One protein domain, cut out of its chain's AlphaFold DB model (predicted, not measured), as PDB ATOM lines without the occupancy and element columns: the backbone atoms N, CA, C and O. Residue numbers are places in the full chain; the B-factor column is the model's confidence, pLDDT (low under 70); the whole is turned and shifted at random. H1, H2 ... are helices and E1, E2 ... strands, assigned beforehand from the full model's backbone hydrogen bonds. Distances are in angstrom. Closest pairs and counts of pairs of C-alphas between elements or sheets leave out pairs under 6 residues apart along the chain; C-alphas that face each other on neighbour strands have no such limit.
ATOM      1  N   SER A   3       7.083 -29.595  28.222       89.38
ATOM      2  CA  SER A   3       5.885 -28.841  28.585       89.38
ATOM      3  C   SER A   3       5.490 -27.886  27.467       89.38
ATOM      4  O   SER A   3       6.347 -27.247  26.859       89.38
ATOM      5  N   TRP A   4       4.192 -27.804  27.174       92.75
ATOM      6  CA  TRP A   4       3.669 -26.847  26.198       92.75
ATOM      7  C   TRP A   4       2.251 -26.389  26.543       92.75
ATOM      8  O   TRP A   4       1.553 -26.992  27.367       92.75
ATOM      9  N   ALA A   5       1.840 -25.294  25.910       93.31
ATOM     10  CA  ALA A   5       0.472 -24.805  25.947       93.31
ATOM     11  C   ALA A   5      -0.245 -25.198  24.653       93.31
ATOM     12  O   ALA A   5       0.324 -25.067  23.572       93.31
ATOM     13  N   ALA A   6      -1.485 -25.657  24.774       93.44
ATOM     14  CA  ALA A   6      -2.366 -25.957  23.651       93.44
ATOM     15  C   ALA A   6      -3.708 -25.244  23.845       93.44
ATOM     16  O   ALA A   6      -4.072 -24.855  24.959       93.44
ATOM     17  N   GLU A   7      -4.462 -25.079  22.767       95.00
ATOM     18  CA  GLU A   7      -5.807 -24.521  22.814       95.00
ATOM     19  C   GLU A   7      -6.800 -25.525  22.227       95.00
ATOM     20  O   GLU A   7      -6.716 -25.903  21.061       95.00
ATOM     21  N   PHE A   8      -7.760 -25.944  23.049       94.12
ATOM     22  CA  PHE A   8      -8.939 -26.661  22.588       94.12
ATOM     23  C   PHE A   8     -10.013 -25.624  22.261       94.12
ATOM     24  O   PHE A   8     -10.709 -25.126  23.151       94.12
ATOM     25  N   CYS A   9     -10.085 -25.255  20.986       94.12
ATOM     26  CA  CYS A   9     -11.039 -24.282  20.479       94.12
ATOM     27  C   CYS A   9     -12.244 -25.014  19.889       94.12
ATOM     28  O   CYS A   9     -12.119 -25.673  18.863       94.12
ATOM     29  N   GLU A  10     -13.398 -24.926  20.541       93.94
ATOM     30  CA  GLU A  10     -14.636 -25.492  20.014       93.94
ATOM     31  C   GLU A  10     -15.055 -24.716  18.762       93.94
ATOM     32  O   GLU A  10     -15.317 -23.511  18.824       93.94
ATOM     33  N   MET A  11     -15.054 -25.399  17.617       93.94
ATOM     34  CA  MET A  11     -15.433 -24.816  16.333       93.94
ATOM     35  C   MET A  11     -16.956 -24.791  16.171       93.94
ATOM     36  O   MET A  11     -17.639 -25.662  16.718       93.94
ATOM     37  N   PRO A  12     -17.508 -23.822  15.416       91.88
ATOM     38  CA  PRO A  12     -18.929 -23.822  15.097       91.88
ATOM     39  C   PRO A  12     -19.308 -25.106  14.348       91.88
ATOM     40  O   PRO A  12     -18.504 -25.661  13.596       91.88
ATOM     41  N   VAL A  13     -20.544 -25.572  14.542       90.56
ATOM     42  CA  VAL A  13     -21.050 -26.762  13.844       90.56
ATOM     43  C   VAL A  13     -20.997 -26.555  12.331       90.56
ATOM     44  O   VAL A  13     -21.268 -25.456  11.837       90.56
ATOM     45  N   LYS A  14     -20.641 -27.610  11.593       87.75
ATOM     46  CA  LYS A  14     -20.328 -27.532  10.159       87.75
ATOM     47  C   LYS A  14     -21.479 -26.939   9.341       87.75
ATOM     48  O   LYS A  14     -21.240 -26.190   8.401       87.75
ATOM     49  N   GLU A  15     -22.716 -27.216   9.736       88.56
ATOM     50  CA  GLU A  15     -23.941 -26.752   9.080       88.56
ATOM     51  C   GLU A  15     -24.187 -25.246   9.255       88.56
ATOM     52  O   GLU A  15     -24.906 -24.644   8.463       88.56
ATOM     53  N   MET A  16     -23.604 -24.629  10.288       88.06
ATOM     54  CA  MET A  16     -23.677 -23.183  10.521       88.06
ATOM     55  C   MET A  16     -22.542 -22.419   9.834       88.06
ATOM     56  O   MET A  16     -22.591 -21.190   9.780       88.06
ATOM     57  N   ILE A  17     -21.518 -23.118   9.333       88.12
ATOM     58  CA  ILE A  17     -20.409 -22.497   8.611       88.12
ATOM     59  C   ILE A  17     -20.863 -22.238   7.167       88.12
ATOM     60  O   ILE A  17     -21.153 -23.204   6.449       88.12
ATOM     61  N   PRO A  18     -20.920 -20.961   6.737       85.81
ATOM     62  CA  PRO A  18     -21.376 -20.607   5.403       85.81
ATOM     63  C   PRO A  18     -20.388 -21.093   4.348       85.81
ATOM     64  O   PRO A  18     -19.176 -21.156   4.588       85.81
ATOM     65  N   ASP A  19     -20.901 -21.360   3.154       84.81
ATOM     66  CA  ASP A  19     -20.039 -21.625   2.017       84.81
ATOM     67  C   ASP A  19     -19.379 -20.311   1.574       84.81
ATOM     68  O   ASP A  19     -19.925 -19.212   1.735       84.81
ATOM     69  N   LEU A  20     -18.191 -20.394   0.969       79.50
ATOM     70  CA  LEU A  20     -17.479 -19.195   0.497       79.50
ATOM     71  C   LEU A  20     -18.323 -18.357  -0.489       79.50
ATOM     72  O   LEU A  20     -18.153 -17.139  -0.599       79.50
ATOM     73  N   SER A  21     -19.236 -19.015  -1.201       71.00
ATOM     74  CA  SER A  21     -20.176 -18.411  -2.143       71.00
ATOM     75  C   SER A  21     -21.276 -17.582  -1.460       71.00
ATOM     76  O   SER A  21     -21.729 -16.596  -2.046       71.00
ATOM     77  N   ASP A  22     -21.658 -17.911  -0.222       65.12
ATOM     78  CA  ASP A  22     -22.811 -17.323   0.478       65.12
ATOM     79  C   ASP A  22     -22.512 -15.947   1.083       65.12
ATOM     80  O   ASP A  22     -23.358 -15.048   1.045       65.12
ATOM     81  N   LEU A  23     -21.278 -15.707   1.545       57.59
ATOM     82  CA  LEU A  23     -20.862 -14.390   2.062       57.59
ATOM     83  C   LEU A  23     -20.968 -13.271   1.016       57.59
ATOM     84  O   LEU A  23     -21.094 -12.096   1.368       57.59
ATOM     85  N   ARG A  24     -20.967 -13.614  -0.278       54.28
ATOM     86  CA  ARG A  24     -21.188 -12.643  -1.360       54.28
ATOM     87  C   ARG A  24     -22.618 -12.114  -1.411       54.28
ATOM     88  O   ARG A  24     -22.828 -11.040  -1.965       54.28
ATOM     89  N   ASN A  44     -13.127 -22.659  -3.987       82.12
ATOM     90  CA  ASN A  44     -13.350 -23.701  -3.003       82.12
ATOM     91  C   ASN A  44     -14.536 -23.300  -2.117       82.12
ATOM     92  O   ASN A  44     -14.413 -22.399  -1.288       82.12
ATOM     93  N   GLU A  45     -15.692 -23.927  -2.328       84.12
ATOM     94  CA  GLU A  45     -16.915 -23.644  -1.563       84.12
ATOM     95  C   GLU A  45     -16.766 -24.050  -0.089       84.12
ATOM     96  O   GLU A  45     -17.212 -23.317   0.792       84.12
ATOM     97  N   GLU A  46     -16.019 -25.126   0.177       85.88
ATOM     98  CA  GLU A  46     -15.750 -25.666   1.516       85.88
ATOM     99  C   GLU A  46     -14.629 -24.912   2.257       85.88
ATOM    100  O   GLU A  46     -14.255 -25.304   3.361       85.88
ATOM    101  N   PHE A  47     -14.109 -23.804   1.709       87.94
ATOM    102  CA  PHE A  47     -12.957 -23.082   2.262       87.94
ATOM    103  C   PHE A  47     -13.069 -22.795   3.766       87.94
ATOM    104  O   PHE A  47     -12.123 -23.054   4.504       87.94
ATOM    105  N   PHE A  48     -14.207 -22.277   4.246       87.31
ATOM    106  CA  PHE A  48     -14.365 -21.957   5.671       87.31
ATOM    107  C   PHE A  48     -14.479 -23.199   6.556       87.31
ATOM    108  O   PHE A  48     -14.073 -23.160   7.714       87.31
ATOM    109  N   ARG A  49     -14.994 -24.305   6.018       90.44
ATOM    110  CA  ARG A  49     -15.109 -25.580   6.734       90.44
ATOM    111  C   ARG A  49     -13.735 -26.226   6.875       90.44
ATOM    112  O   ARG A  49     -13.334 -26.562   7.983       90.44
ATOM    113  N   GLU A  50     -12.971 -26.263   5.787       90.06
ATOM    114  CA  GLU A  50     -11.567 -26.682   5.813       90.06
ATOM    115  C   GLU A  50     -10.714 -25.761   6.705       90.06
ATOM    116  O   GLU A  50      -9.813 -26.227   7.401       90.06
ATOM    117  N   LEU A  51     -11.012 -24.454   6.745       90.81
ATOM    118  CA  LEU A  51     -10.319 -23.501   7.619       90.81
ATOM    119  C   LEU A  51     -10.613 -23.761   9.096       90.81
ATOM    120  O   LEU A  51      -9.707 -23.621   9.916       90.81
ATOM    121  N   ALA A  52     -11.843 -24.149   9.439       92.06
ATOM    122  CA  ALA A  52     -12.196 -24.540  10.799       92.06
ATOM    123  C   ALA A  52     -11.400 -25.776  11.242       92.06
ATOM    124  O   ALA A  52     -10.794 -25.751  12.315       92.06
ATOM    125  N   ASP A  53     -11.331 -26.809  10.395       91.69
ATOM    126  CA  ASP A  53     -10.547 -28.021  10.661       91.69
ATOM    127  C   ASP A  53      -9.054 -27.695  10.815       91.69
ATOM    128  O   ASP A  53      -8.402 -28.134  11.769       91.69
ATOM    129  N   TYR A  54      -8.520 -26.864   9.914       92.25
ATOM    130  CA  TYR A  54      -7.137 -26.401   9.956       92.25
ATOM    131  C   TYR A  54      -6.819 -25.625  11.238       92.25
ATOM    132  O   TYR A  54      -5.848 -25.935  11.928       92.25
ATOM    133  N   GLU A  55      -7.634 -24.632  11.593       93.06
ATOM    134  CA  GLU A  55      -7.431 -23.827  12.799       93.06
ATOM    135  C   GLU A  55      -7.576 -24.654  14.072       93.06
ATOM    136  O   GLU A  55      -6.807 -24.457  15.016       93.06
ATOM    137  N   PHE A  56      -8.518 -25.596  14.100       93.50
ATOM    138  CA  PHE A  56      -8.678 -26.515  15.218       93.50
ATOM    139  C   PHE A  56      -7.407 -27.336  15.414       93.50
ATOM    140  O   PHE A  56      -6.826 -27.346  16.503       93.50
ATOM    141  N   ALA A  57      -6.926 -27.972  14.343       92.81
ATOM    142  CA  ALA A  57      -5.741 -28.808  14.408       92.81
ATOM    143  C   ALA A  57      -4.487 -27.991  14.765       92.81
ATOM    144  O   ALA A  57      -3.715 -28.391  15.634       92.81
ATOM    145  N   ARG A  58      -4.312 -26.808  14.165       92.94
ATOM    146  CA  ARG A  58      -3.179 -25.906  14.426       92.94
ATOM    147  C   ARG A  58      -3.102 -25.443  15.883       92.94
ATOM    148  O   ARG A  58      -2.008 -25.229  16.395       92.94
ATOM    149  N   ARG A  59      -4.248 -25.246  16.540       93.69
ATOM    150  CA  ARG A  59      -4.338 -24.796  17.942       93.69
ATOM    151  C   ARG A  59      -4.161 -25.928  18.948       93.69
ATOM    152  O   ARG A  59      -3.598 -25.710  20.022       93.69
ATOM    153  N   LEU A  60      -4.650 -27.118  18.606       93.88
ATOM    154  CA  LEU A  60      -4.653 -28.268  19.502       93.88
ATOM    155  C   LEU A  60      -3.341 -29.057  19.457       93.88
ATOM    156  O   LEU A  60      -2.857 -29.508  20.498       93.88
ATOM    157  N   PHE A  61      -2.797 -29.276  18.259       93.38
ATOM    158  CA  PHE A  61      -1.647 -30.148  18.060       93.38
ATOM    159  C   PHE A  61      -0.334 -29.384  18.135       93.38
ATOM    160  O   PHE A  61      -0.120 -28.388  17.448       93.38
ATOM    161  N   GLN A  62       0.597 -29.934  18.906       91.88
ATOM    162  CA  GLN A  62       1.981 -29.500  18.930       91.88
ATOM    163  C   GLN A  62       2.818 -30.425  18.033       91.88
ATOM    164  O   GLN A  62       2.848 -31.634  18.285       91.88
ATOM    165  N   PRO A  63       3.529 -29.895  17.020       92.44
ATOM    166  CA  PRO A  63       4.527 -30.672  16.302       92.44
ATOM    167  C   PRO A  63       5.716 -30.956  17.223       92.44
ATOM    168  O   PRO A  63       6.270 -30.048  17.853       92.44
ATOM    169  N   ILE A  64       6.123 -32.218  17.283       90.69
ATOM    170  CA  ILE A  64       7.282 -32.692  18.035       90.69
ATOM    171  C   ILE A  64       8.155 -33.586  17.157       90.69
ATOM    172  O   ILE A  64       7.685 -34.244  16.230       90.69
ATOM    173  N   ARG A  65       9.447 -33.628  17.476       92.75
ATOM    174  CA  ARG A  65      10.388 -34.619  16.951       92.75
ATOM    175  C   ARG A  65      11.113 -35.268  18.109       92.75
ATOM    176  O   ARG A  65      11.450 -34.607  19.091       92.75
ATOM    177  N   LEU A  66      11.367 -36.556  17.973       91.69
ATOM    178  CA  LEU A  66      12.097 -37.341  18.948       91.69
ATOM    179  C   LEU A  66      13.521 -37.562  18.452       91.69
ATOM    180  O   LEU A  66      13.768 -37.638  17.248       91.69
ATOM    181  N   VAL A  67      14.461 -37.644  19.387       93.75
ATOM    182  CA  VAL A  67      15.873 -37.872  19.077       93.75
ATOM    183  C   VAL A  67      16.321 -39.159  19.725       93.75
ATOM    184  O   VAL A  67      16.230 -39.313  20.943       93.75
ATOM    185  N   VAL A  68      16.875 -40.048  18.910       93.94
ATOM    186  CA  VAL A  68      17.588 -41.228  19.388       93.94
ATOM    187  C   VAL A  68      19.073 -40.987  19.182       93.94
ATOM    188  O   VAL A  68      19.526 -40.728  18.068       93.94
ATOM    189  N   ARG A  69      19.837 -41.045  20.274       94.75
ATOM    190  CA  ARG A  69      21.284 -40.822  20.273       94.75
ATOM    191  C   ARG A  69      22.001 -42.042  20.821       94.75
ATOM    192  O   ARG A  69      21.691 -42.500  21.920       94.75
ATOM    193  N   ASN A  70      23.016 -42.507  20.101       94.50
ATOM    194  CA  ASN A  70      23.931 -43.501  20.634       94.50
ATOM    195  C   ASN A  70      24.990 -42.807  21.506       94.50
ATOM    196  O   ASN A  70      25.885 -42.124  21.009       94.50
ATOM    197  N   ILE A  71      24.857 -42.967  22.822       93.06
ATOM    198  CA  ILE A  71      25.807 -42.458  23.824       93.06
ATOM    199  C   ILE A  71      26.890 -43.483  24.198       93.06
ATOM    200  O   ILE A  71      27.768 -43.177  24.999       93.06
ATOM    201  N   GLY A  72      26.799 -44.705  23.670       90.06
ATOM    202  CA  GLY A  72      27.737 -45.781  23.948       90.06
ATOM    203  C   GLY A  72      29.010 -45.693  23.100       90.06
ATOM    204  O   GLY A  72      29.048 -44.985  22.092       90.06
ATOM    205  N   PRO A  73      30.058 -46.443  23.482       92.88
ATOM    206  CA  PRO A  73      31.322 -46.478  22.749       92.88
ATOM    207  C   PRO A  73      31.286 -47.374  21.497       92.88
ATOM    208  O   PRO A  73      32.226 -47.350  20.709       92.88
ATOM    209  N   VAL A  74      30.225 -48.165  21.302       93.94
ATOM    210  CA  VAL A  74      30.081 -49.140  20.206       93.94
ATOM    211  C   VAL A  74      28.922 -48.735  19.296       93.94
ATOM    212  O   VAL A  74      27.915 -48.208  19.771       93.94
ATOM    213  N   ALA A  75      29.060 -48.967  17.986       94.31
ATOM    214  CA  ALA A  75      27.978 -48.750  17.030       94.31
ATOM    215  C   ALA A  75      26.773 -49.643  17.360       94.31
ATOM    216  O   ALA A  75      26.943 -50.817  17.680       94.31
ATOM    217  N   ALA A  76      25.575 -49.072  17.294       94.25
ATOM    218  CA  ALA A  76      24.323 -49.790  17.456       94.25
ATOM    219  C   ALA A  76      23.725 -50.077  16.082       94.25
ATOM    220  O   ALA A  76      23.669 -49.174  15.247       94.25
ATOM    221  N   SER A  77      23.315 -51.321  15.856       94.56
ATOM    222  CA  SER A  77      22.807 -51.779  14.561       94.56
ATOM    223  C   SER A  77      21.314 -52.056  14.631       94.56
ATOM    224  O   SER A  77      20.833 -52.537  15.661       94.56
ATOM    225  N   HIS A  78      20.601 -51.729  13.551       93.81
ATOM    226  CA  HIS A  78      19.142 -51.878  13.435       93.81
ATOM    227  C   HIS A  78      18.380 -51.312  14.642       93.81
ATOM    228  O   HIS A  78      17.546 -51.972  15.267       93.81
ATOM    229  N   VAL A  79      18.695 -50.069  15.004       94.94
ATOM    230  CA  VAL A  79      18.079 -49.399  16.142       94.94
ATOM    231  C   VAL A  79      16.623 -49.062  15.828       94.94
ATOM    232  O   VAL A  79      16.326 -48.402  14.833       94.94
ATOM    233  N   ARG A  80      15.713 -49.447  16.722       95.62
ATOM    234  CA  ARG A  80      14.280 -49.142  16.633       95.62
ATOM    235  C   ARG A  80      13.755 -48.689  17.983       95.62
ATOM    236  O   ARG A  80      13.980 -49.356  18.988       95.62
ATOM    237  N   ALA A  81      13.031 -47.579  18.012       95.00
ATOM    238  CA  ALA A  81      12.325 -47.134  19.208       95.00
ATOM    239  C   ALA A  81      10.831 -47.428  19.071       95.00
ATOM    240  O   ALA A  81      10.230 -47.142  18.038       95.00
ATOM    241  N   GLU A  82      10.228 -47.972  20.121       94.94
ATOM    242  CA  GLU A  82       8.788 -48.169  20.214       94.94
ATOM    243  C   GLU A  82       8.242 -47.460  21.438       94.94
ATOM    244  O   GLU A  82       8.613 -47.798  22.558       94.94
ATOM    245  N   LEU A  83       7.332 -46.515  21.235       92.31
ATOM    246  CA  LEU A  83       6.653 -45.793  22.304       92.31
ATOM    247  C   LEU A  83       5.172 -46.153  22.311       92.31
ATOM    248  O   LEU A  83       4.559 -46.378  21.266       92.31
ATOM    249  N   LYS A  84       4.585 -46.189  23.501       90.12
ATOM    250  CA  LYS A  84       3.177 -46.480  23.732       90.12
ATOM    251  C   LYS A  84       2.546 -45.329  24.495       90.12
ATOM    252  O   LYS A  84       3.113 -44.823  25.461       90.12
ATOM    253  N   VAL A  85       1.351 -44.950  24.059       85.69
ATOM    254  CA  VAL A  85       0.507 -43.970  24.747       85.69
ATOM    255  C   VAL A  85      -0.883 -44.555  24.894       85.69
ATOM    256  O   VAL A  85      -1.452 -45.061  23.924       85.69
ATOM    257  N   LEU A  86      -1.426 -44.496  26.104       80.00
ATOM    258  CA  LEU A  86      -2.796 -44.916  26.360       80.00
ATOM    259  C   LEU A  86      -3.777 -43.879  25.794       80.00
ATOM    260  O   LEU A  86      -3.530 -42.675  25.848       80.00
ATOM    261  N   ARG A  87      -4.880 -44.348  25.202       73.06
ATOM    262  CA  ARG A  87      -5.909 -43.466  24.618       73.06
ATOM    263  C   ARG A  87      -6.799 -42.800  25.666       73.06
ATOM    264  O   ARG A  87      -7.291 -41.697  25.442       73.06
ATOM    265  N   ASP A  88      -7.006 -43.472  26.789       67.19
ATOM    266  CA  ASP A  88      -7.912 -43.089  27.879       67.19
ATOM    267  C   ASP A  88      -7.575 -41.740  28.535       67.19
ATOM    268  O   ASP A  88      -8.450 -41.075  29.080       67.19
ATOM    269  N   ILE A  89      -6.332 -41.281  28.414       71.56
ATOM    270  CA  ILE A  89      -5.856 -39.996  28.944       71.56
ATOM    271  C   ILE A  89      -6.096 -38.796  28.006       71.56
ATOM    272  O   ILE A  89      -5.484 -37.734  28.195       71.56
ATOM    273  N   GLY A  90      -6.945 -38.946  26.981       77.75
ATOM    274  CA  GLY A  90      -7.375 -37.853  26.099       77.75
ATOM    275  C   GLY A  90      -6.275 -37.301  25.190       77.75
ATOM    276  O   GLY A  90      -6.312 -36.129  24.810       77.75
ATOM    277  N   VAL A  91      -5.266 -38.124  24.891       83.00
ATOM    278  CA  VAL A  91      -4.169 -37.788  23.978       83.00
ATOM    279  C   VAL A  91      -4.550 -38.195  22.559       83.00
ATOM    280  O   VAL A  91      -5.066 -39.287  22.335       83.00
ATOM    281  N   VAL A  92      -4.268 -37.327  21.591       85.31
ATOM    282  CA  VAL A  92      -4.470 -37.577  20.165       85.31
ATOM    283  C   VAL A  92      -3.120 -37.526  19.462       85.31
ATOM    284  O   VAL A  92      -2.345 -36.590  19.653       85.31
ATOM    285  N   LEU A  93      -2.849 -38.547  18.651       86.12
ATOM    286  CA  LEU A  93      -1.641 -38.662  17.840       86.12
ATOM    287  C   LEU A  93      -1.998 -38.641  16.354       86.12
ATOM    288  O   LEU A  93      -2.853 -39.408  15.886       86.12
ATOM    289  N   ALA A  94      -1.311 -37.773  15.627       84.44
ATOM    290  CA  ALA A  94      -1.419 -37.626  14.186       84.44
ATOM    291  C   ALA A  94      -0.021 -37.627  13.556       84.44
ATOM    292  O   ALA A  94       0.943 -37.121  14.135       84.44
ATOM    293  N   ASP A  95       0.079 -38.233  12.379       84.56
ATOM    294  CA  ASP A  95       1.196 -37.991  11.475       84.56
ATOM    295  C   ASP A  95       0.870 -36.791  10.574       84.56
ATOM    296  O   ASP A  95      -0.241 -36.256  10.599       84.56
ATOM    297  N   GLU A  96       1.842 -36.365   9.773       81.62
ATOM    298  CA  GLU A  96       1.669 -35.259   8.827       81.62
ATOM    299  C   GLU A  96       0.526 -35.505   7.828       81.62
ATOM    300  O   GLU A  96      -0.175 -34.569   7.461       81.62
ATOM    301  N   SER A  97       0.270 -36.759   7.440       80.38
ATOM    302  CA  SER A  97      -0.806 -37.100   6.499       80.38
ATOM    303  C   SER A  97      -2.210 -36.987   7.100       80.38
ATOM    304  O   SER A  97      -3.190 -36.866   6.367       80.38
ATOM    305  N   ASN A  98      -2.324 -37.022   8.431       83.12
ATOM    306  CA  ASN A  98      -3.570 -36.798   9.154       83.12
ATOM    307  C   ASN A  98      -3.824 -35.320   9.487       83.12
ATOM    308  O   ASN A  98      -4.902 -35.009   9.994       83.12
ATOM    309  N   MET A  99      -2.858 -34.427   9.255       87.19
ATOM    310  CA  MET A  99      -3.037 -33.006   9.525       87.19
ATOM    311  C   MET A  99      -3.753 -32.324   8.352       87.19
ATOM    312  O   MET A  99      -3.375 -32.543   7.200       87.19
ATOM    313  N   PRO A 100      -4.776 -31.491   8.612       87.44
ATOM    314  CA  PRO A 100      -5.423 -30.717   7.560       87.44
ATOM    315  C   PRO A 100      -4.414 -29.772   6.895       87.44
ATOM    316  O   PRO A 100      -3.640 -29.088   7.571       87.44
ATOM    317  N   GLU A 101      -4.423 -29.731   5.561       85.75
ATOM    318  CA  GLU A 101      -3.643 -28.760   4.791       85.75
ATOM    319  C   GLU A 101      -4.272 -27.360   4.925       85.75
ATOM    320  O   GLU A 101      -5.477 -27.219   5.137       85.75
ATOM    321  N   LEU A 102      -3.461 -26.306   4.780       87.38
ATOM    322  CA  LEU A 102      -3.981 -24.941   4.749       87.38
ATOM    323  C   LEU A 102      -4.916 -24.776   3.531       87.38
ATOM    324  O   LEU A 102      -4.449 -24.942   2.394       87.38
ATOM    325  N   PRO A 103      -6.199 -24.420   3.727       86.31
ATOM    326  CA  PRO A 103      -7.147 -24.343   2.629       86.31
ATOM    327  C   PRO A 103      -6.833 -23.177   1.698       86.31
ATOM    328  O   PRO A 103      -6.320 -22.128   2.094       86.31
ATOM    329  N   LYS A 104      -7.188 -23.347   0.424       83.44
ATOM    330  CA  LYS A 104      -7.029 -22.320  -0.611       83.44
ATOM    331  C   LYS A 104      -8.395 -21.871  -1.095       83.44
ATOM    332  O   LYS A 104      -9.221 -22.703  -1.454       83.44
ATOM    333  N   ARG A 105      -8.615 -20.554  -1.176       77.94
ATOM    334  CA  ARG A 105      -9.868 -19.980  -1.707       77.94
ATOM    335  C   ARG A 105     -10.106 -20.319  -3.173       77.94
ATOM    336  O   ARG A 105     -11.252 -20.342  -3.621       77.94
ATOM    337  N   SER A 125      13.818 -44.523   5.343       76.69
ATOM    338  CA  SER A 125      14.799 -43.529   5.733       76.69
ATOM    339  C   SER A 125      14.924 -43.574   7.250       76.69
ATOM    340  O   SER A 125      13.898 -43.604   7.935       76.69
ATOM    341  N   PRO A 126      16.148 -43.558   7.796       84.12
ATOM    342  CA  PRO A 126      16.324 -43.435   9.233       84.12
ATOM    343  C   PRO A 126      15.604 -42.184   9.751       84.12
ATOM    344  O   PRO A 126      15.696 -41.119   9.141       84.12
ATOM    345  N   GLY A 127      14.880 -42.329  10.855       85.56
ATOM    346  CA  GLY A 127      13.973 -41.327  11.410       85.56
ATOM    347  C   GLY A 127      12.500 -41.555  11.066       85.56
ATOM    348  O   GLY A 127      11.646 -40.892  11.652       85.56
ATOM    349  N   ARG A 128      12.175 -42.501  10.176       89.12
ATOM    350  CA  ARG A 128      10.789 -42.731   9.765       89.12
ATOM    351  C   ARG A 128       9.910 -43.107  10.950       89.12
ATOM    352  O   ARG A 128      10.242 -44.030  11.697       89.12
ATOM    353  N   VAL A 129       8.765 -42.437  11.061       89.56
ATOM    354  CA  VAL A 129       7.757 -42.748  12.076       89.56
ATOM    355  C   VAL A 129       6.584 -43.519  11.477       89.56
ATOM    356  O   VAL A 129       6.067 -43.175  10.418       89.56
ATOM    357  N   SER A 130       6.149 -44.563  12.177       89.31
ATOM    358  CA  SER A 130       4.900 -45.276  11.922       89.31
ATOM    359  C   SER A 130       4.019 -45.206  13.164       89.31
ATOM    360  O   SER A 130       4.488 -45.475  14.271       89.31
ATOM    361  N   ILE A 131       2.748 -44.845  12.988       88.19
ATOM    362  CA  ILE A 131       1.769 -44.784  14.075       88.19
ATOM    363  C   ILE A 131       0.721 -45.866  13.836       88.19
ATOM    364  O   ILE A 131      -0.075 -45.774  12.906       88.19
ATOM    365  N   ASP A 132       0.694 -46.864  14.709       87.00
ATOM    366  CA  ASP A 132      -0.378 -47.851  14.762       87.00
ATOM    367  C   ASP A 132      -1.401 -47.436  15.830       87.00
ATOM    368  O   ASP A 132      -1.057 -47.154  16.987       87.00
ATOM    369  N   LYS A 133      -2.669 -47.342  15.420       83.19
ATOM    370  CA  LYS A 133      -3.790 -46.894  16.250       83.19
ATOM    371  C   LYS A 133      -4.684 -48.103  16.519       83.19
ATOM    372  O   LYS A 133      -5.385 -48.561  15.626       83.19
ATOM    373  N   ASN A 134      -4.698 -48.574  17.763       77.75
ATOM    374  CA  ASN A 134      -5.671 -49.555  18.246       77.75
ATOM    375  C   ASN A 134      -6.623 -48.867  19.247       77.75
ATOM    376  O   ASN A 134      -6.318 -47.787  19.760       77.75
ATOM    377  N   ASP A 135      -7.756 -49.492  19.552       72.00
ATOM    378  CA  ASP A 135      -8.813 -48.983  20.429       72.00
ATOM    379  C   ASP A 135      -8.289 -48.562  21.810       72.00
ATOM    380  O   ASP A 135      -8.771 -47.595  22.396       72.00
ATOM    381  N   GLN A 136      -7.258 -49.244  22.317       74.25
ATOM    382  CA  GLN A 136      -6.722 -49.022  23.666       74.25
ATOM    383  C   GLN A 136      -5.454 -48.161  23.709       74.25
ATOM    384  O   GLN A 136      -5.164 -47.523  24.723       74.25
ATOM    385  N   ARG A 137      -4.656 -48.159  22.636       81.12
ATOM    386  CA  ARG A 137      -3.316 -47.562  22.652       81.12
ATOM    387  C   ARG A 137      -2.866 -47.095  21.281       81.12
ATOM    388  O   ARG A 137      -3.186 -47.702  20.262       81.12
ATOM    389  N   PHE A 138      -2.026 -46.073  21.300       85.38
ATOM    390  CA  PHE A 138      -1.183 -45.704  20.177       85.38
ATOM    391  C   PHE A 138       0.181 -46.364  20.334       85.38
ATOM    392  O   PHE A 138       0.761 -46.329  21.423       85.38
ATOM    393  N   ARG A 139       0.698 -46.949  19.254       90.44
ATOM    394  CA  ARG A 139       2.079 -47.421  19.163       90.44
ATOM    395  C   ARG A 139       2.804 -46.568  18.133       90.44
ATOM    396  O   ARG A 139       2.403 -46.521  16.976       90.44
ATOM    397  N   ILE A 140       3.854 -45.891  18.575       91.56
ATOM    398  CA  ILE A 140       4.739 -45.095  17.732       91.56
ATOM    399  C   ILE A 140       6.002 -45.918  17.529       91.56
ATOM    400  O   ILE A 140       6.657 -46.287  18.502       91.56
ATOM    401  N   GLU A 141       6.346 -46.200  16.285       93.50
ATOM    402  CA  GLU A 141       7.569 -46.904  15.917       93.50
ATOM    403  C   GLU A 141       8.476 -45.951  15.150       93.50
ATOM    404  O   GLU A 141       8.029 -45.300  14.207       93.50
ATOM    405  N   ILE A 142       9.739 -45.864  15.560       93.81
ATOM    406  CA  ILE A 142      10.754 -45.016  14.933       93.81
ATOM    407  C   ILE A 142      11.891 -45.917  14.481       93.81
ATOM    408  O   ILE A 142      12.603 -46.492  15.311       93.81
ATOM    409  N   ASP A 143      12.063 -46.030  13.171       93.75
ATOM    410  CA  ASP A 143      13.184 -46.759  12.590       93.75
ATOM    411  C   ASP A 143      14.405 -45.843  12.526       93.75
ATOM    412  O   ASP A 143      14.385 -44.819  11.848       93.75
ATOM    413  N   CYS A 144      15.462 -46.178  13.259       92.69
ATOM    414  CA  CYS A 144      16.690 -45.393  13.320       92.69
ATOM    415  C   CYS A 144      17.835 -46.029  12.517       92.69
ATOM    416  O   CYS A 144      18.875 -45.395  12.372       92.69
ATOM    417  N   GLY A 145      17.691 -47.249  11.990       92.81
ATOM    418  CA  GLY A 145      18.790 -47.959  11.328       92.81
ATOM    419  C   GLY A 145      20.069 -48.026  12.180       92.81
ATOM    420  O   GLY A 145      20.017 -48.189  13.399       92.81
ATOM    421  N   ASP A 146      21.233 -47.893  11.546       94.06
ATOM    422  CA  ASP A 146      22.523 -47.983  12.235       94.06
ATOM    423  C   ASP A 146      22.981 -46.636  12.824       94.06
ATOM    424  O   ASP A 146      23.088 -45.615  12.136       94.06
ATOM    425  N   LEU A 147      23.349 -46.647  14.106       93.62
ATOM    426  CA  LEU A 147      23.817 -45.488  14.861       93.62
ATOM    427  C   LEU A 147      25.255 -45.679  15.356       93.62
ATOM    428  O   LEU A 147      25.519 -46.389  16.328       93.62
ATOM    429  N   GLN A 148      26.199 -44.964  14.742       95.31
ATOM    430  CA  GLN A 148      27.582 -44.887  15.231       95.31
ATOM    431  C   GLN A 148      27.670 -44.196  16.607       95.31
ATOM    432  O   GLN A 148      26.794 -43.391  16.941       95.31
ATOM    433  N   PRO A 149      28.741 -44.440  17.388       95.88
ATOM    434  CA  PRO A 149      28.992 -43.721  18.635       95.88
ATOM    435  C   PRO A 149      28.902 -42.204  18.450       95.88
ATOM    436  O   PRO A 149      29.488 -41.637  17.529       95.88
ATOM    437  N   GLY A 150      28.130 -41.542  19.307       92.81
ATOM    438  CA  GLY A 150      27.929 -40.095  19.274       92.81
ATOM    439  C   GLY A 150      26.946 -39.592  18.212       92.81
ATOM    440  O   GLY A 150      26.542 -38.431  18.303       92.81
ATOM    441  N   ARG A 151      26.513 -40.424  17.252       94.12
ATOM    442  CA  ARG A 151      25.490 -40.033  16.272       94.12
ATOM    443  C   ARG A 151      24.100 -39.974  16.892       94.12
ATOM    444  O   ARG A 151      23.788 -40.658  17.868       94.12
ATOM    445  N   GLN A 152      23.264 -39.154  16.268       94.94
ATOM    446  CA  GLN A 152      21.859 -39.003  16.598       94.94
ATOM    447  C   GLN A 152      21.015 -38.989  15.328       94.94
ATOM    448  O   GLN A 152      21.479 -38.532  14.281       94.94
ATOM    449  N   ILE A 153      19.781 -39.453  15.452       95.06
ATOM    450  CA  ILE A 153      18.770 -39.405  14.403       95.06
ATOM    451  C   ILE A 153      17.538 -38.713  14.960       95.06
ATOM    452  O   ILE A 153      17.122 -38.967  16.091       95.06
ATOM    453  N   TRP A 154      16.996 -37.814  14.146       94.75
ATOM    454  CA  TRP A 154      15.723 -37.161  14.392       94.75
ATOM    455  C   TRP A 154      14.620 -37.985  13.754       94.75
ATOM    456  O   TRP A 154      14.779 -38.448  12.626       94.75
ATOM    457  N   SER A 155      13.513 -38.138  14.465       93.19
ATOM    458  CA  SER A 155      12.302 -38.684  13.881       93.19
ATOM    459  C   SER A 155      11.672 -37.700  12.893       93.19
ATOM    460  O   SER A 155      11.886 -36.482  12.983       93.19
ATOM    461  N   ASP A 156      10.806 -38.220  12.029       92.19
ATOM    462  CA  ASP A 156       9.790 -37.419  11.351       92.19
ATOM    463  C   ASP A 156       8.923 -36.668  12.376       92.19
ATOM    464  O   ASP A 156       8.912 -36.976  13.579       92.19
ATOM    465  N   VAL A 157       8.220 -35.637  11.902       90.75
ATOM    466  CA  VAL A 157       7.337 -34.834  12.752       90.75
ATOM    467  C   VAL A 157       6.138 -35.674  13.176       90.75
ATOM    468  O   VAL A 157       5.466 -36.303  12.364       90.75
ATOM    469  N   LEU A 158       5.868 -35.635  14.471       90.81
ATOM    470  CA  LEU A 158       4.685 -36.190  15.102       90.81
ATOM    471  C   LEU A 158       3.842 -35.043  15.633       90.81
ATOM    472  O   LEU A 158       4.381 -34.093  16.196       90.81
ATOM    473  N   TYR A 159       2.529 -35.148  15.509       91.31
ATOM    474  CA  TYR A 159       1.605 -34.165  16.050       91.31
ATOM    475  C   TYR A 159       0.937 -34.740  17.286       91.31
ATOM    476  O   TYR A 159       0.279 -35.783  17.236       91.31
ATOM    477  N   LEU A 160       1.125 -34.048  18.405       91.19
ATOM    478  CA  LEU A 160       0.614 -34.456  19.702       91.19
ATOM    479  C   LEU A 160      -0.405 -33.437  20.201       91.19
ATOM    480  O   LEU A 160      -0.074 -32.276  20.435       91.19
ATOM    481  N   GLY A 161      -1.648 -33.878  20.352       90.88
ATOM    482  CA  GLY A 161      -2.752 -33.082  20.878       90.88
ATOM    483  C   GLY A 161      -3.255 -33.659  22.195       90.88
ATOM    484  O   GLY A 161      -3.192 -34.869  22.422       90.88
ATOM    485  N   LYS A 162      -3.776 -32.803  23.074       90.56
ATOM    486  CA  LYS A 162      -4.468 -33.230  24.294       90.56
ATOM    487  C   LYS A 162      -5.650 -32.303  24.550       90.56
ATOM    488  O   LYS A 162      -5.498 -31.089  24.483       90.56
ATOM    489  N   VAL A 163      -6.815 -32.879  24.838       89.88
ATOM    490  CA  VAL A 163      -8.070 -32.122  25.027       89.88
ATOM    491  C   VAL A 163      -8.145 -31.456  26.405       89.88
ATOM    492  O   VAL A 163      -8.816 -30.439  26.585       89.88
ATOM    493  N   GLU A 164      -7.437 -32.004  27.391       91.88
ATOM    494  CA  GLU A 164      -7.454 -31.517  28.770       91.88
ATOM    495  C   GLU A 164      -6.047 -31.302  29.315       91.88
ATOM    496  O   GLU A 164      -5.111 -32.016  28.955       91.88
ATOM    497  N   SER A 165      -5.890 -30.323  30.207       93.88
ATOM    498  CA  SER A 165      -4.622 -30.094  30.900       93.88
ATOM    499  C   SER A 165      -4.225 -31.320  31.712       93.88
ATOM    500  O   SER A 165      -5.056 -31.939  32.374       93.88
ATOM    501  N   GLY A 166      -2.941 -31.656  31.715       92.06
ATOM    502  CA  GLY A 166      -2.455 -32.750  32.542       92.06
ATOM    503  C   GLY A 166      -1.088 -33.265  32.140       92.06
ATOM    504  O   GLY A 166      -0.509 -32.866  31.127       92.06
ATOM    505  N   LYS A 167      -0.585 -34.184  32.962       91.00
ATOM    506  CA  LYS A 167       0.652 -34.918  32.706       91.00
ATOM    507  C   LYS A 167       0.344 -36.254  32.047       91.00
ATOM    508  O   LYS A 167      -0.719 -36.830  32.270       91.00
ATOM    509  N   PHE A 168       1.276 -36.738  31.245       89.38
ATOM    510  CA  PHE A 168       1.246 -38.084  30.691       89.38
ATOM    511  C   PHE A 168       2.674 -38.561  30.398       89.38
ATOM    512  O   PHE A 168       3.598 -37.749  30.305       89.38
ATOM    513  N   SER A 169       2.850 -39.874  30.282       88.12
ATOM    514  CA  SER A 169       4.122 -40.494  29.906       88.12
ATOM    515  C   SER A 169       3.982 -41.167  28.546       88.12
ATOM    516  O   SER A 169       2.931 -41.736  28.242       88.12
ATOM    517  N   LEU A 170       5.033 -41.093  27.732       89.38
ATOM    518  CA  LEU A 170       5.243 -42.034  26.638       89.38
ATOM    519  C   LEU A 170       6.229 -43.091  27.126       89.38
ATOM    520  O   LEU A 170       7.423 -42.808  27.244       89.38
ATOM    521  N   ASP A 171       5.727 -44.288  27.396       91.50
ATOM    522  CA  ASP A 171       6.550 -45.408  27.845       91.50
ATOM    523  C   ASP A 171       6.935 -46.265  26.649       91.50
ATOM    524  O   ASP A 171       6.134 -46.487  25.738       91.50
ATOM    525  N   GLY A 172       8.161 -46.766  26.626       93.06
ATOM    526  CA  GLY A 172       8.654 -47.450  25.450       93.06
ATOM    527  C   GLY A 172       9.895 -48.288  25.649       93.06
ATOM    528  O   GLY A 172      10.454 -48.404  26.737       93.06
ATOM    529  N   LEU A 173      10.307 -48.888  24.540       95.94
ATOM    530  CA  LEU A 173      11.434 -49.795  24.440       95.94
ATOM    531  C   LEU A 173      12.317 -49.377  23.266       95.94
ATOM    532  O   LEU A 173      11.829 -49.073  22.178       95.94
ATOM    533  N   LEU A 174      13.624 -49.390  23.489       95.00
ATOM    534  CA  LEU A 174      14.641 -49.217  22.466       95.00
ATOM    535  C   LEU A 174      15.271 -50.576  22.158       95.00
ATOM    536  O   LEU A 174      15.817 -51.236  23.042       95.00
ATOM    537  N   PHE A 175      15.207 -50.967  20.896       95.62
ATOM    538  CA  PHE A 175      15.755 -52.200  20.353       95.62
ATOM    539  C   PHE A 175      17.007 -51.887  19.537       95.62
ATOM    540  O   PHE A 175      17.078 -50.834  18.903       95.62
ATOM    541  N   ALA A 176      17.979 -52.794  19.566       95.44
ATOM    542  CA  ALA A 176      19.137 -52.827  18.677       95.44
ATOM    543  C   ALA A 176      19.744 -54.236  18.735       95.44
ATOM    544  O   ALA A 176      19.680 -54.875  19.787       95.44
ATOM    545  N   ASP A 177      20.376 -54.701  17.660       94.38
ATOM    546  CA  ASP A 177      20.939 -56.063  17.589       94.38
ATOM    547  C   ASP A 177      22.024 -56.320  18.640       94.38
ATOM    548  O   ASP A 177      22.221 -57.435  19.116       94.38
ATOM    549  N   ASN A 178      22.752 -55.269  19.003       91.62
ATOM    550  CA  ASN A 178      23.844 -55.317  19.963       91.62
ATOM    551  C   ASN A 178      23.392 -55.065  21.413       91.62
ATOM    552  O   ASN A 178      24.242 -54.972  22.302       91.62
ATOM    553  N   LEU A 179      22.083 -54.946  21.672       89.31
ATOM    554  CA  LEU A 179      21.531 -54.895  23.022       89.31
ATOM    555  C   LEU A 179      21.083 -56.300  23.460       89.31
ATOM    556  O   LEU A 179      20.296 -56.929  22.758       89.31
ATOM    557  N   PRO A 180      21.513 -56.792  24.639       90.12
ATOM    558  CA  PRO A 180      21.116 -58.119  25.116       90.12
ATOM    559  C   PRO A 180      19.616 -58.202  25.422       90.12
ATOM    560  O   PRO A 180      19.023 -59.276  25.352       90.12
ATOM    561  N   GLN A 181      19.013 -57.069  25.789       93.12
ATOM    562  CA  GLN A 181      17.585 -56.901  26.021       93.12
ATOM    563  C   GLN A 181      17.167 -55.491  25.588       93.12
ATOM    564  O   GLN A 181      17.995 -54.573  25.651       93.12
ATOM    565  N   PRO A 182      15.900 -55.291  25.182       95.12
ATOM    566  CA  PRO A 182      15.381 -53.964  24.886       95.12
ATOM    567  C   PRO A 182      15.546 -53.037  26.090       95.12
ATOM    568  O   PRO A 182      15.293 -53.427  27.229       95.12
ATOM    569  N   LYS A 183      15.965 -51.800  25.841       94.38
ATOM    570  CA  LYS A 183      16.151 -50.805  26.896       94.38
ATOM    571  C   LYS A 183      14.862 -50.028  27.112       94.38
ATOM    572  O   LYS A 183      14.356 -49.409  26.180       94.38
ATOM    573  N   GLU A 184      14.372 -50.010  28.341       94.88
ATOM    574  CA  GLU A 184      13.208 -49.209  28.712       94.88
ATOM    575  C   GLU A 184      13.513 -47.709  28.654       94.88
ATOM    576  O   GLU A 184      14.583 -47.243  29.063       94.88
ATOM    577  N   VAL A 185      12.556 -46.952  28.123       92.31
ATOM    578  CA  VAL A 185      12.586 -45.493  28.043       92.31
ATOM    579  C   VAL A 185      11.221 -44.936  28.434       92.31
ATOM    580  O   VAL A 185      10.192 -45.515  28.101       92.31
ATOM    581  N   ALA A 186      11.212 -43.799  29.124       91.44
ATOM    582  CA  ALA A 186       9.991 -43.094  29.494       91.44
ATOM    583  C   ALA A 186      10.174 -41.592  29.268       91.44
ATOM    584  O   ALA A 186      11.196 -41.012  29.648       91.44
ATOM    585  N   LEU A 187       9.189 -40.960  28.633       89.00
ATOM    586  CA  LEU A 187       9.177 -39.526  28.358       89.00
ATOM    587  C   LEU A 187       7.981 -38.871  29.044       89.00
ATOM    588  O   LEU A 187       6.863 -38.885  28.529       89.00
ATOM    589  N   SER A 188       8.241 -38.233  30.182       90.38
ATOM    590  CA  SER A 188       7.239 -37.445  30.900       90.38
ATOM    591  C   SER A 188       6.974 -36.115  30.201       90.38
ATOM    592  O   SER A 188       7.899 -35.345  29.913       90.38
ATOM    593  N   SER A 189       5.696 -35.839  29.972       89.75
ATOM    594  CA  SER A 189       5.202 -34.657  29.277       89.75
ATOM    595  C   SER A 189       4.036 -34.019  30.031       89.75
ATOM    596  O   SER A 189       3.286 -34.696  30.736       89.75
ATOM    597  N   SER A 190       3.872 -32.704  29.892       92.00
ATOM    598  CA  SER A 190       2.778 -31.948  30.506       92.00
ATOM    599  C   SER A 190       2.190 -30.924  29.544       92.00
ATOM    600  O   SER A 190       2.916 -30.274  28.797       92.00
ATOM    601  N   VAL A 191       0.865 -30.783  29.565       93.12
ATOM    602  CA  VAL A 191       0.137 -29.851  28.696       93.12
ATOM    603  C   VAL A 191      -0.753 -28.964  29.538       93.12
ATOM    604  O   VAL A 191      -1.476 -29.461  30.405       93.12
ATOM    605  N   THR A 192      -0.742 -27.672  29.234       95.12
ATOM    606  CA  THR A 192      -1.753 -26.726  29.710       95.12
ATOM    607  C   THR A 192      -2.684 -26.404  28.553       95.12
ATOM    608  O   THR A 192      -2.265 -25.788  27.576       95.12
ATOM    609  N   VAL A 193      -3.943 -26.823  28.654       95.38
ATOM    610  CA  VAL A 193      -4.956 -26.623  27.618       95.38
ATOM    611  C   VAL A 193      -5.867 -25.461  27.995       95.38
ATOM    612  O   VAL A 193      -6.533 -25.485  29.033       95.38
ATOM    613  N   LYS A 194      -5.924 -24.448  27.133       96.69
ATOM    614  CA  LYS A 194      -6.921 -23.375  27.197       96.69
ATOM    615  C   LYS A 194      -8.161 -23.803  26.413       96.69
ATOM    616  O   LYS A 194      -8.036 -24.172  25.252       96.69
ATOM    617  N   LYS A 195      -9.347 -23.731  27.023       95.94
ATOM    618  CA  LYS A 195     -10.620 -23.971  26.325       95.94
ATOM    619  C   LYS A 195     -11.182 -22.644  25.807       95.94
ATOM    620  O   LYS A 195     -11.273 -21.680  26.569       95.94
ATOM    621  N   THR A 196     -11.511 -22.580  24.524       95.38
ATOM    622  CA  THR A 196     -12.087 -21.403  23.851       95.38
ATOM    623  C   THR A 196     -13.219 -21.841  22.925       95.38
ATOM    624  O   THR A 196     -13.373 -23.027  22.655       95.38
ATOM    625  N   VAL A 197     -14.013 -20.886  22.442       95.88
ATOM    626  CA  VAL A 197     -15.086 -21.130  21.470       95.88
ATOM    627  C   VAL A 197     -14.890 -20.180  20.295       95.88
ATOM    628  O   VAL A 197     -14.640 -18.989  20.501       95.88
ATOM    629  N   MET A 198     -14.983 -20.705  19.077       94.62
ATOM    630  CA  MET A 198     -14.939 -19.941  17.837       94.62
ATOM    631  C   MET A 198     -16.362 -19.632  17.366       94.62
ATOM    632  O   MET A 198     -17.204 -20.521  17.277       94.62
ATOM    633  N   THR A 199     -16.634 -18.373  17.028       93.38
ATOM    634  CA  THR A 199     -17.891 -17.986  16.370       93.38
ATOM    635  C   THR A 199     -17.740 -18.041  14.853       93.38
ATOM    636  O   THR A 199     -16.630 -17.938  14.332       93.38
ATOM    637  N   VAL A 200     -18.859 -18.154  14.131       89.62
ATOM    638  CA  VAL A 200     -18.868 -18.106  12.658       89.62
ATOM    639  C   VAL A 200     -18.247 -16.800  12.154       89.62
ATOM    640  O   VAL A 200     -17.356 -16.836  11.308       89.62
ATOM    641  N   ASP A 201     -18.633 -15.661  12.736       87.81
ATOM    642  CA  ASP A 201     -18.066 -14.353  12.384       87.81
ATOM    643  C   ASP A 201     -16.559 -14.290  12.671       87.81
ATOM    644  O   ASP A 201     -15.784 -13.801  11.850       87.81
ATOM    645  N   GLY A 202     -16.128 -14.837  13.814       87.81
ATOM    646  CA  GLY A 202     -14.721 -14.914  14.195       87.81
ATOM    647  C   GLY A 202     -13.902 -15.710  13.183       87.81
ATOM    648  O   GLY A 202     -12.882 -15.214  12.706       87.81
ATOM    649  N   LEU A 203     -14.390 -16.889  12.791       88.44
ATOM    650  CA  LEU A 203     -13.782 -17.745  11.771       88.44
ATOM    651  C   LEU A 203     -13.701 -17.036  10.410       88.44
ATOM    652  O   LEU A 203     -12.643 -17.032   9.783       88.44
ATOM    653  N   CYS A 204     -14.788 -16.392   9.974       86.38
ATOM    654  CA  CYS A 204     -14.851 -15.690   8.689       86.38
ATOM    655  C   CYS A 204     -13.984 -14.420   8.653       86.38
ATOM    656  O   CYS A 204     -13.583 -13.978   7.576       86.38
ATOM    657  N   SER A 205     -13.693 -13.836   9.818       85.94
ATOM    658  CA  SER A 205     -12.840 -12.651   9.966       85.94
ATOM    659  C   SER A 205     -11.341 -12.962  10.046       85.94
ATOM    660  O   SER A 205     -10.531 -12.031  10.075       85.94
ATOM    661  N   LEU A 206     -10.949 -14.243  10.098       84.31
ATOM    662  CA  LEU A 206      -9.539 -14.610  10.164       84.31
ATOM    663  C   LEU A 206      -8.797 -14.124   8.908       84.31
ATOM    664  O   LEU A 206      -9.303 -14.271   7.792       84.31
ATOM    665  N   PRO A 207      -7.592 -13.546   9.068       72.75
ATOM    666  CA  PRO A 207      -6.798 -13.110   7.931       72.75
ATOM    667  C   PRO A 207      -6.424 -14.317   7.068       72.75
ATOM    668  O   PRO A 207      -6.116 -15.385   7.601       72.75
ATOM    669  N   ASP A 208      -6.400 -14.133   5.745       65.12
ATOM    670  CA  ASP A 208      -5.937 -15.174   4.826       65.12
ATOM    671  C   ASP A 208      -4.484 -15.530   5.170       65.12
ATOM    672  O   ASP A 208      -3.544 -14.773   4.928       65.12
TER     673      ASP A 208
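Overview. This is residues 3 to 24, 44 to 105 and 125 to 208 of the 214 residues of an uncharacterized protein of Nitrospira sp (UniProt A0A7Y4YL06). A long, twisted sheet of six strands curls like part of a barrel, and the small sheet E2 E9 E5 and the pair E3 E8 lie on its concave side. One end of the long axis holds H1, H2 and the unnamed residues 11 to 24; E3 and E8 lie toward the other end. The printed part has 168 residues, with two named helices and eleven named strands in the order E1 H1 E2 E3 E4 E5 E6 E7 E8 E9 E10 E11 H2, and its class is mostly strand. The large sheet runs E1 E11 E10 E4 E7 E6 and is mixed; the two smaller sheets are antiparallel. The whole is loose, with a radius of gyration of the C-alphas of 19.7 A, and its outline is a rod of 66 by 30 by 27 A.

Along the chain. In the large sheet, E1 is residues 3 to 10, from C-alpha 3 at (5.885, -28.841, 28.585), 22.5 A long. E11 is residues 183 to 197, 43.4 A; E10 166 to 175, 29.3 A; E4 76 to 86, 29.0 A; E7 137 to 147, 28.3 A; and E6 128 to 133, 16.5 A. E2 is residues 61 to 64, E9 158 to 162 and E5 91 to 94; E3 is 67 to 69 and E8 152 to 154. H1 is residues 47 to 60, 19.8 A long, and H2 is 200 to 204, ending at C-alpha 204 at (-14.851, -15.690, 8.689).

Arrangement. In the large sheet E1 and E11 are parallel, with N 6 and O 192 2.9 A apart, within hydrogen-bond range. Its other neighbours are antiparallel: the hairpin E10 and E11 has N 172 and O 185 at 2.8 A, E10 and E4 N 82 and O 173 at 2.8 A, E4 and E7 N 83 and O 140 at 2.8 A, and the hairpin E6 and E7 N 141 and O 130 at 2.8 A. E4 bends by 50 degrees at residue 79. In the small sheet, N 62 and O 160 of E2 and E9 are 2.9 A apart, and N 92 and O 161 of E5 and E9 2.8 A. E2 runs on into E3 at 20 degrees, and N 68 of E3 is 3.0 A from O 153 of E8. The closest C-alphas of E9 and E11, Lys 162 and Val 191, are 7.2 A apart; those of E7 and E8, Cys 144 and Ile 153, 6.4 A. H1 is on the large sheet but stands at the sheet's level, with a height of 0.5 A; its closest C-alpha pair with E1 is Arg 59 and Glu 7, 5.1 A. H1 only grazes the small sheet, with residues 57 to 60. With residues 48 to 52 alone it touches H2, closest at the C-alphas of Phe 48 and Cys 204, 7.0 A. In H1 and H2 every O i to N i+4 pair is within hydrogen-bond range.

Size, cuts and confidence. The farthest C-alphas, Arg 24 and Pro 180, are 67.5 A apart. Residues 25 to 43 and 106 to 124 are not printed; the gaps between C-alphas across these cuts are 13.7 A and 34.9 A. Of the links printed whole, none is long. The mean pLDDT of the printed part is 88.9; residues 22 to 24, 88 and 208 are under 70.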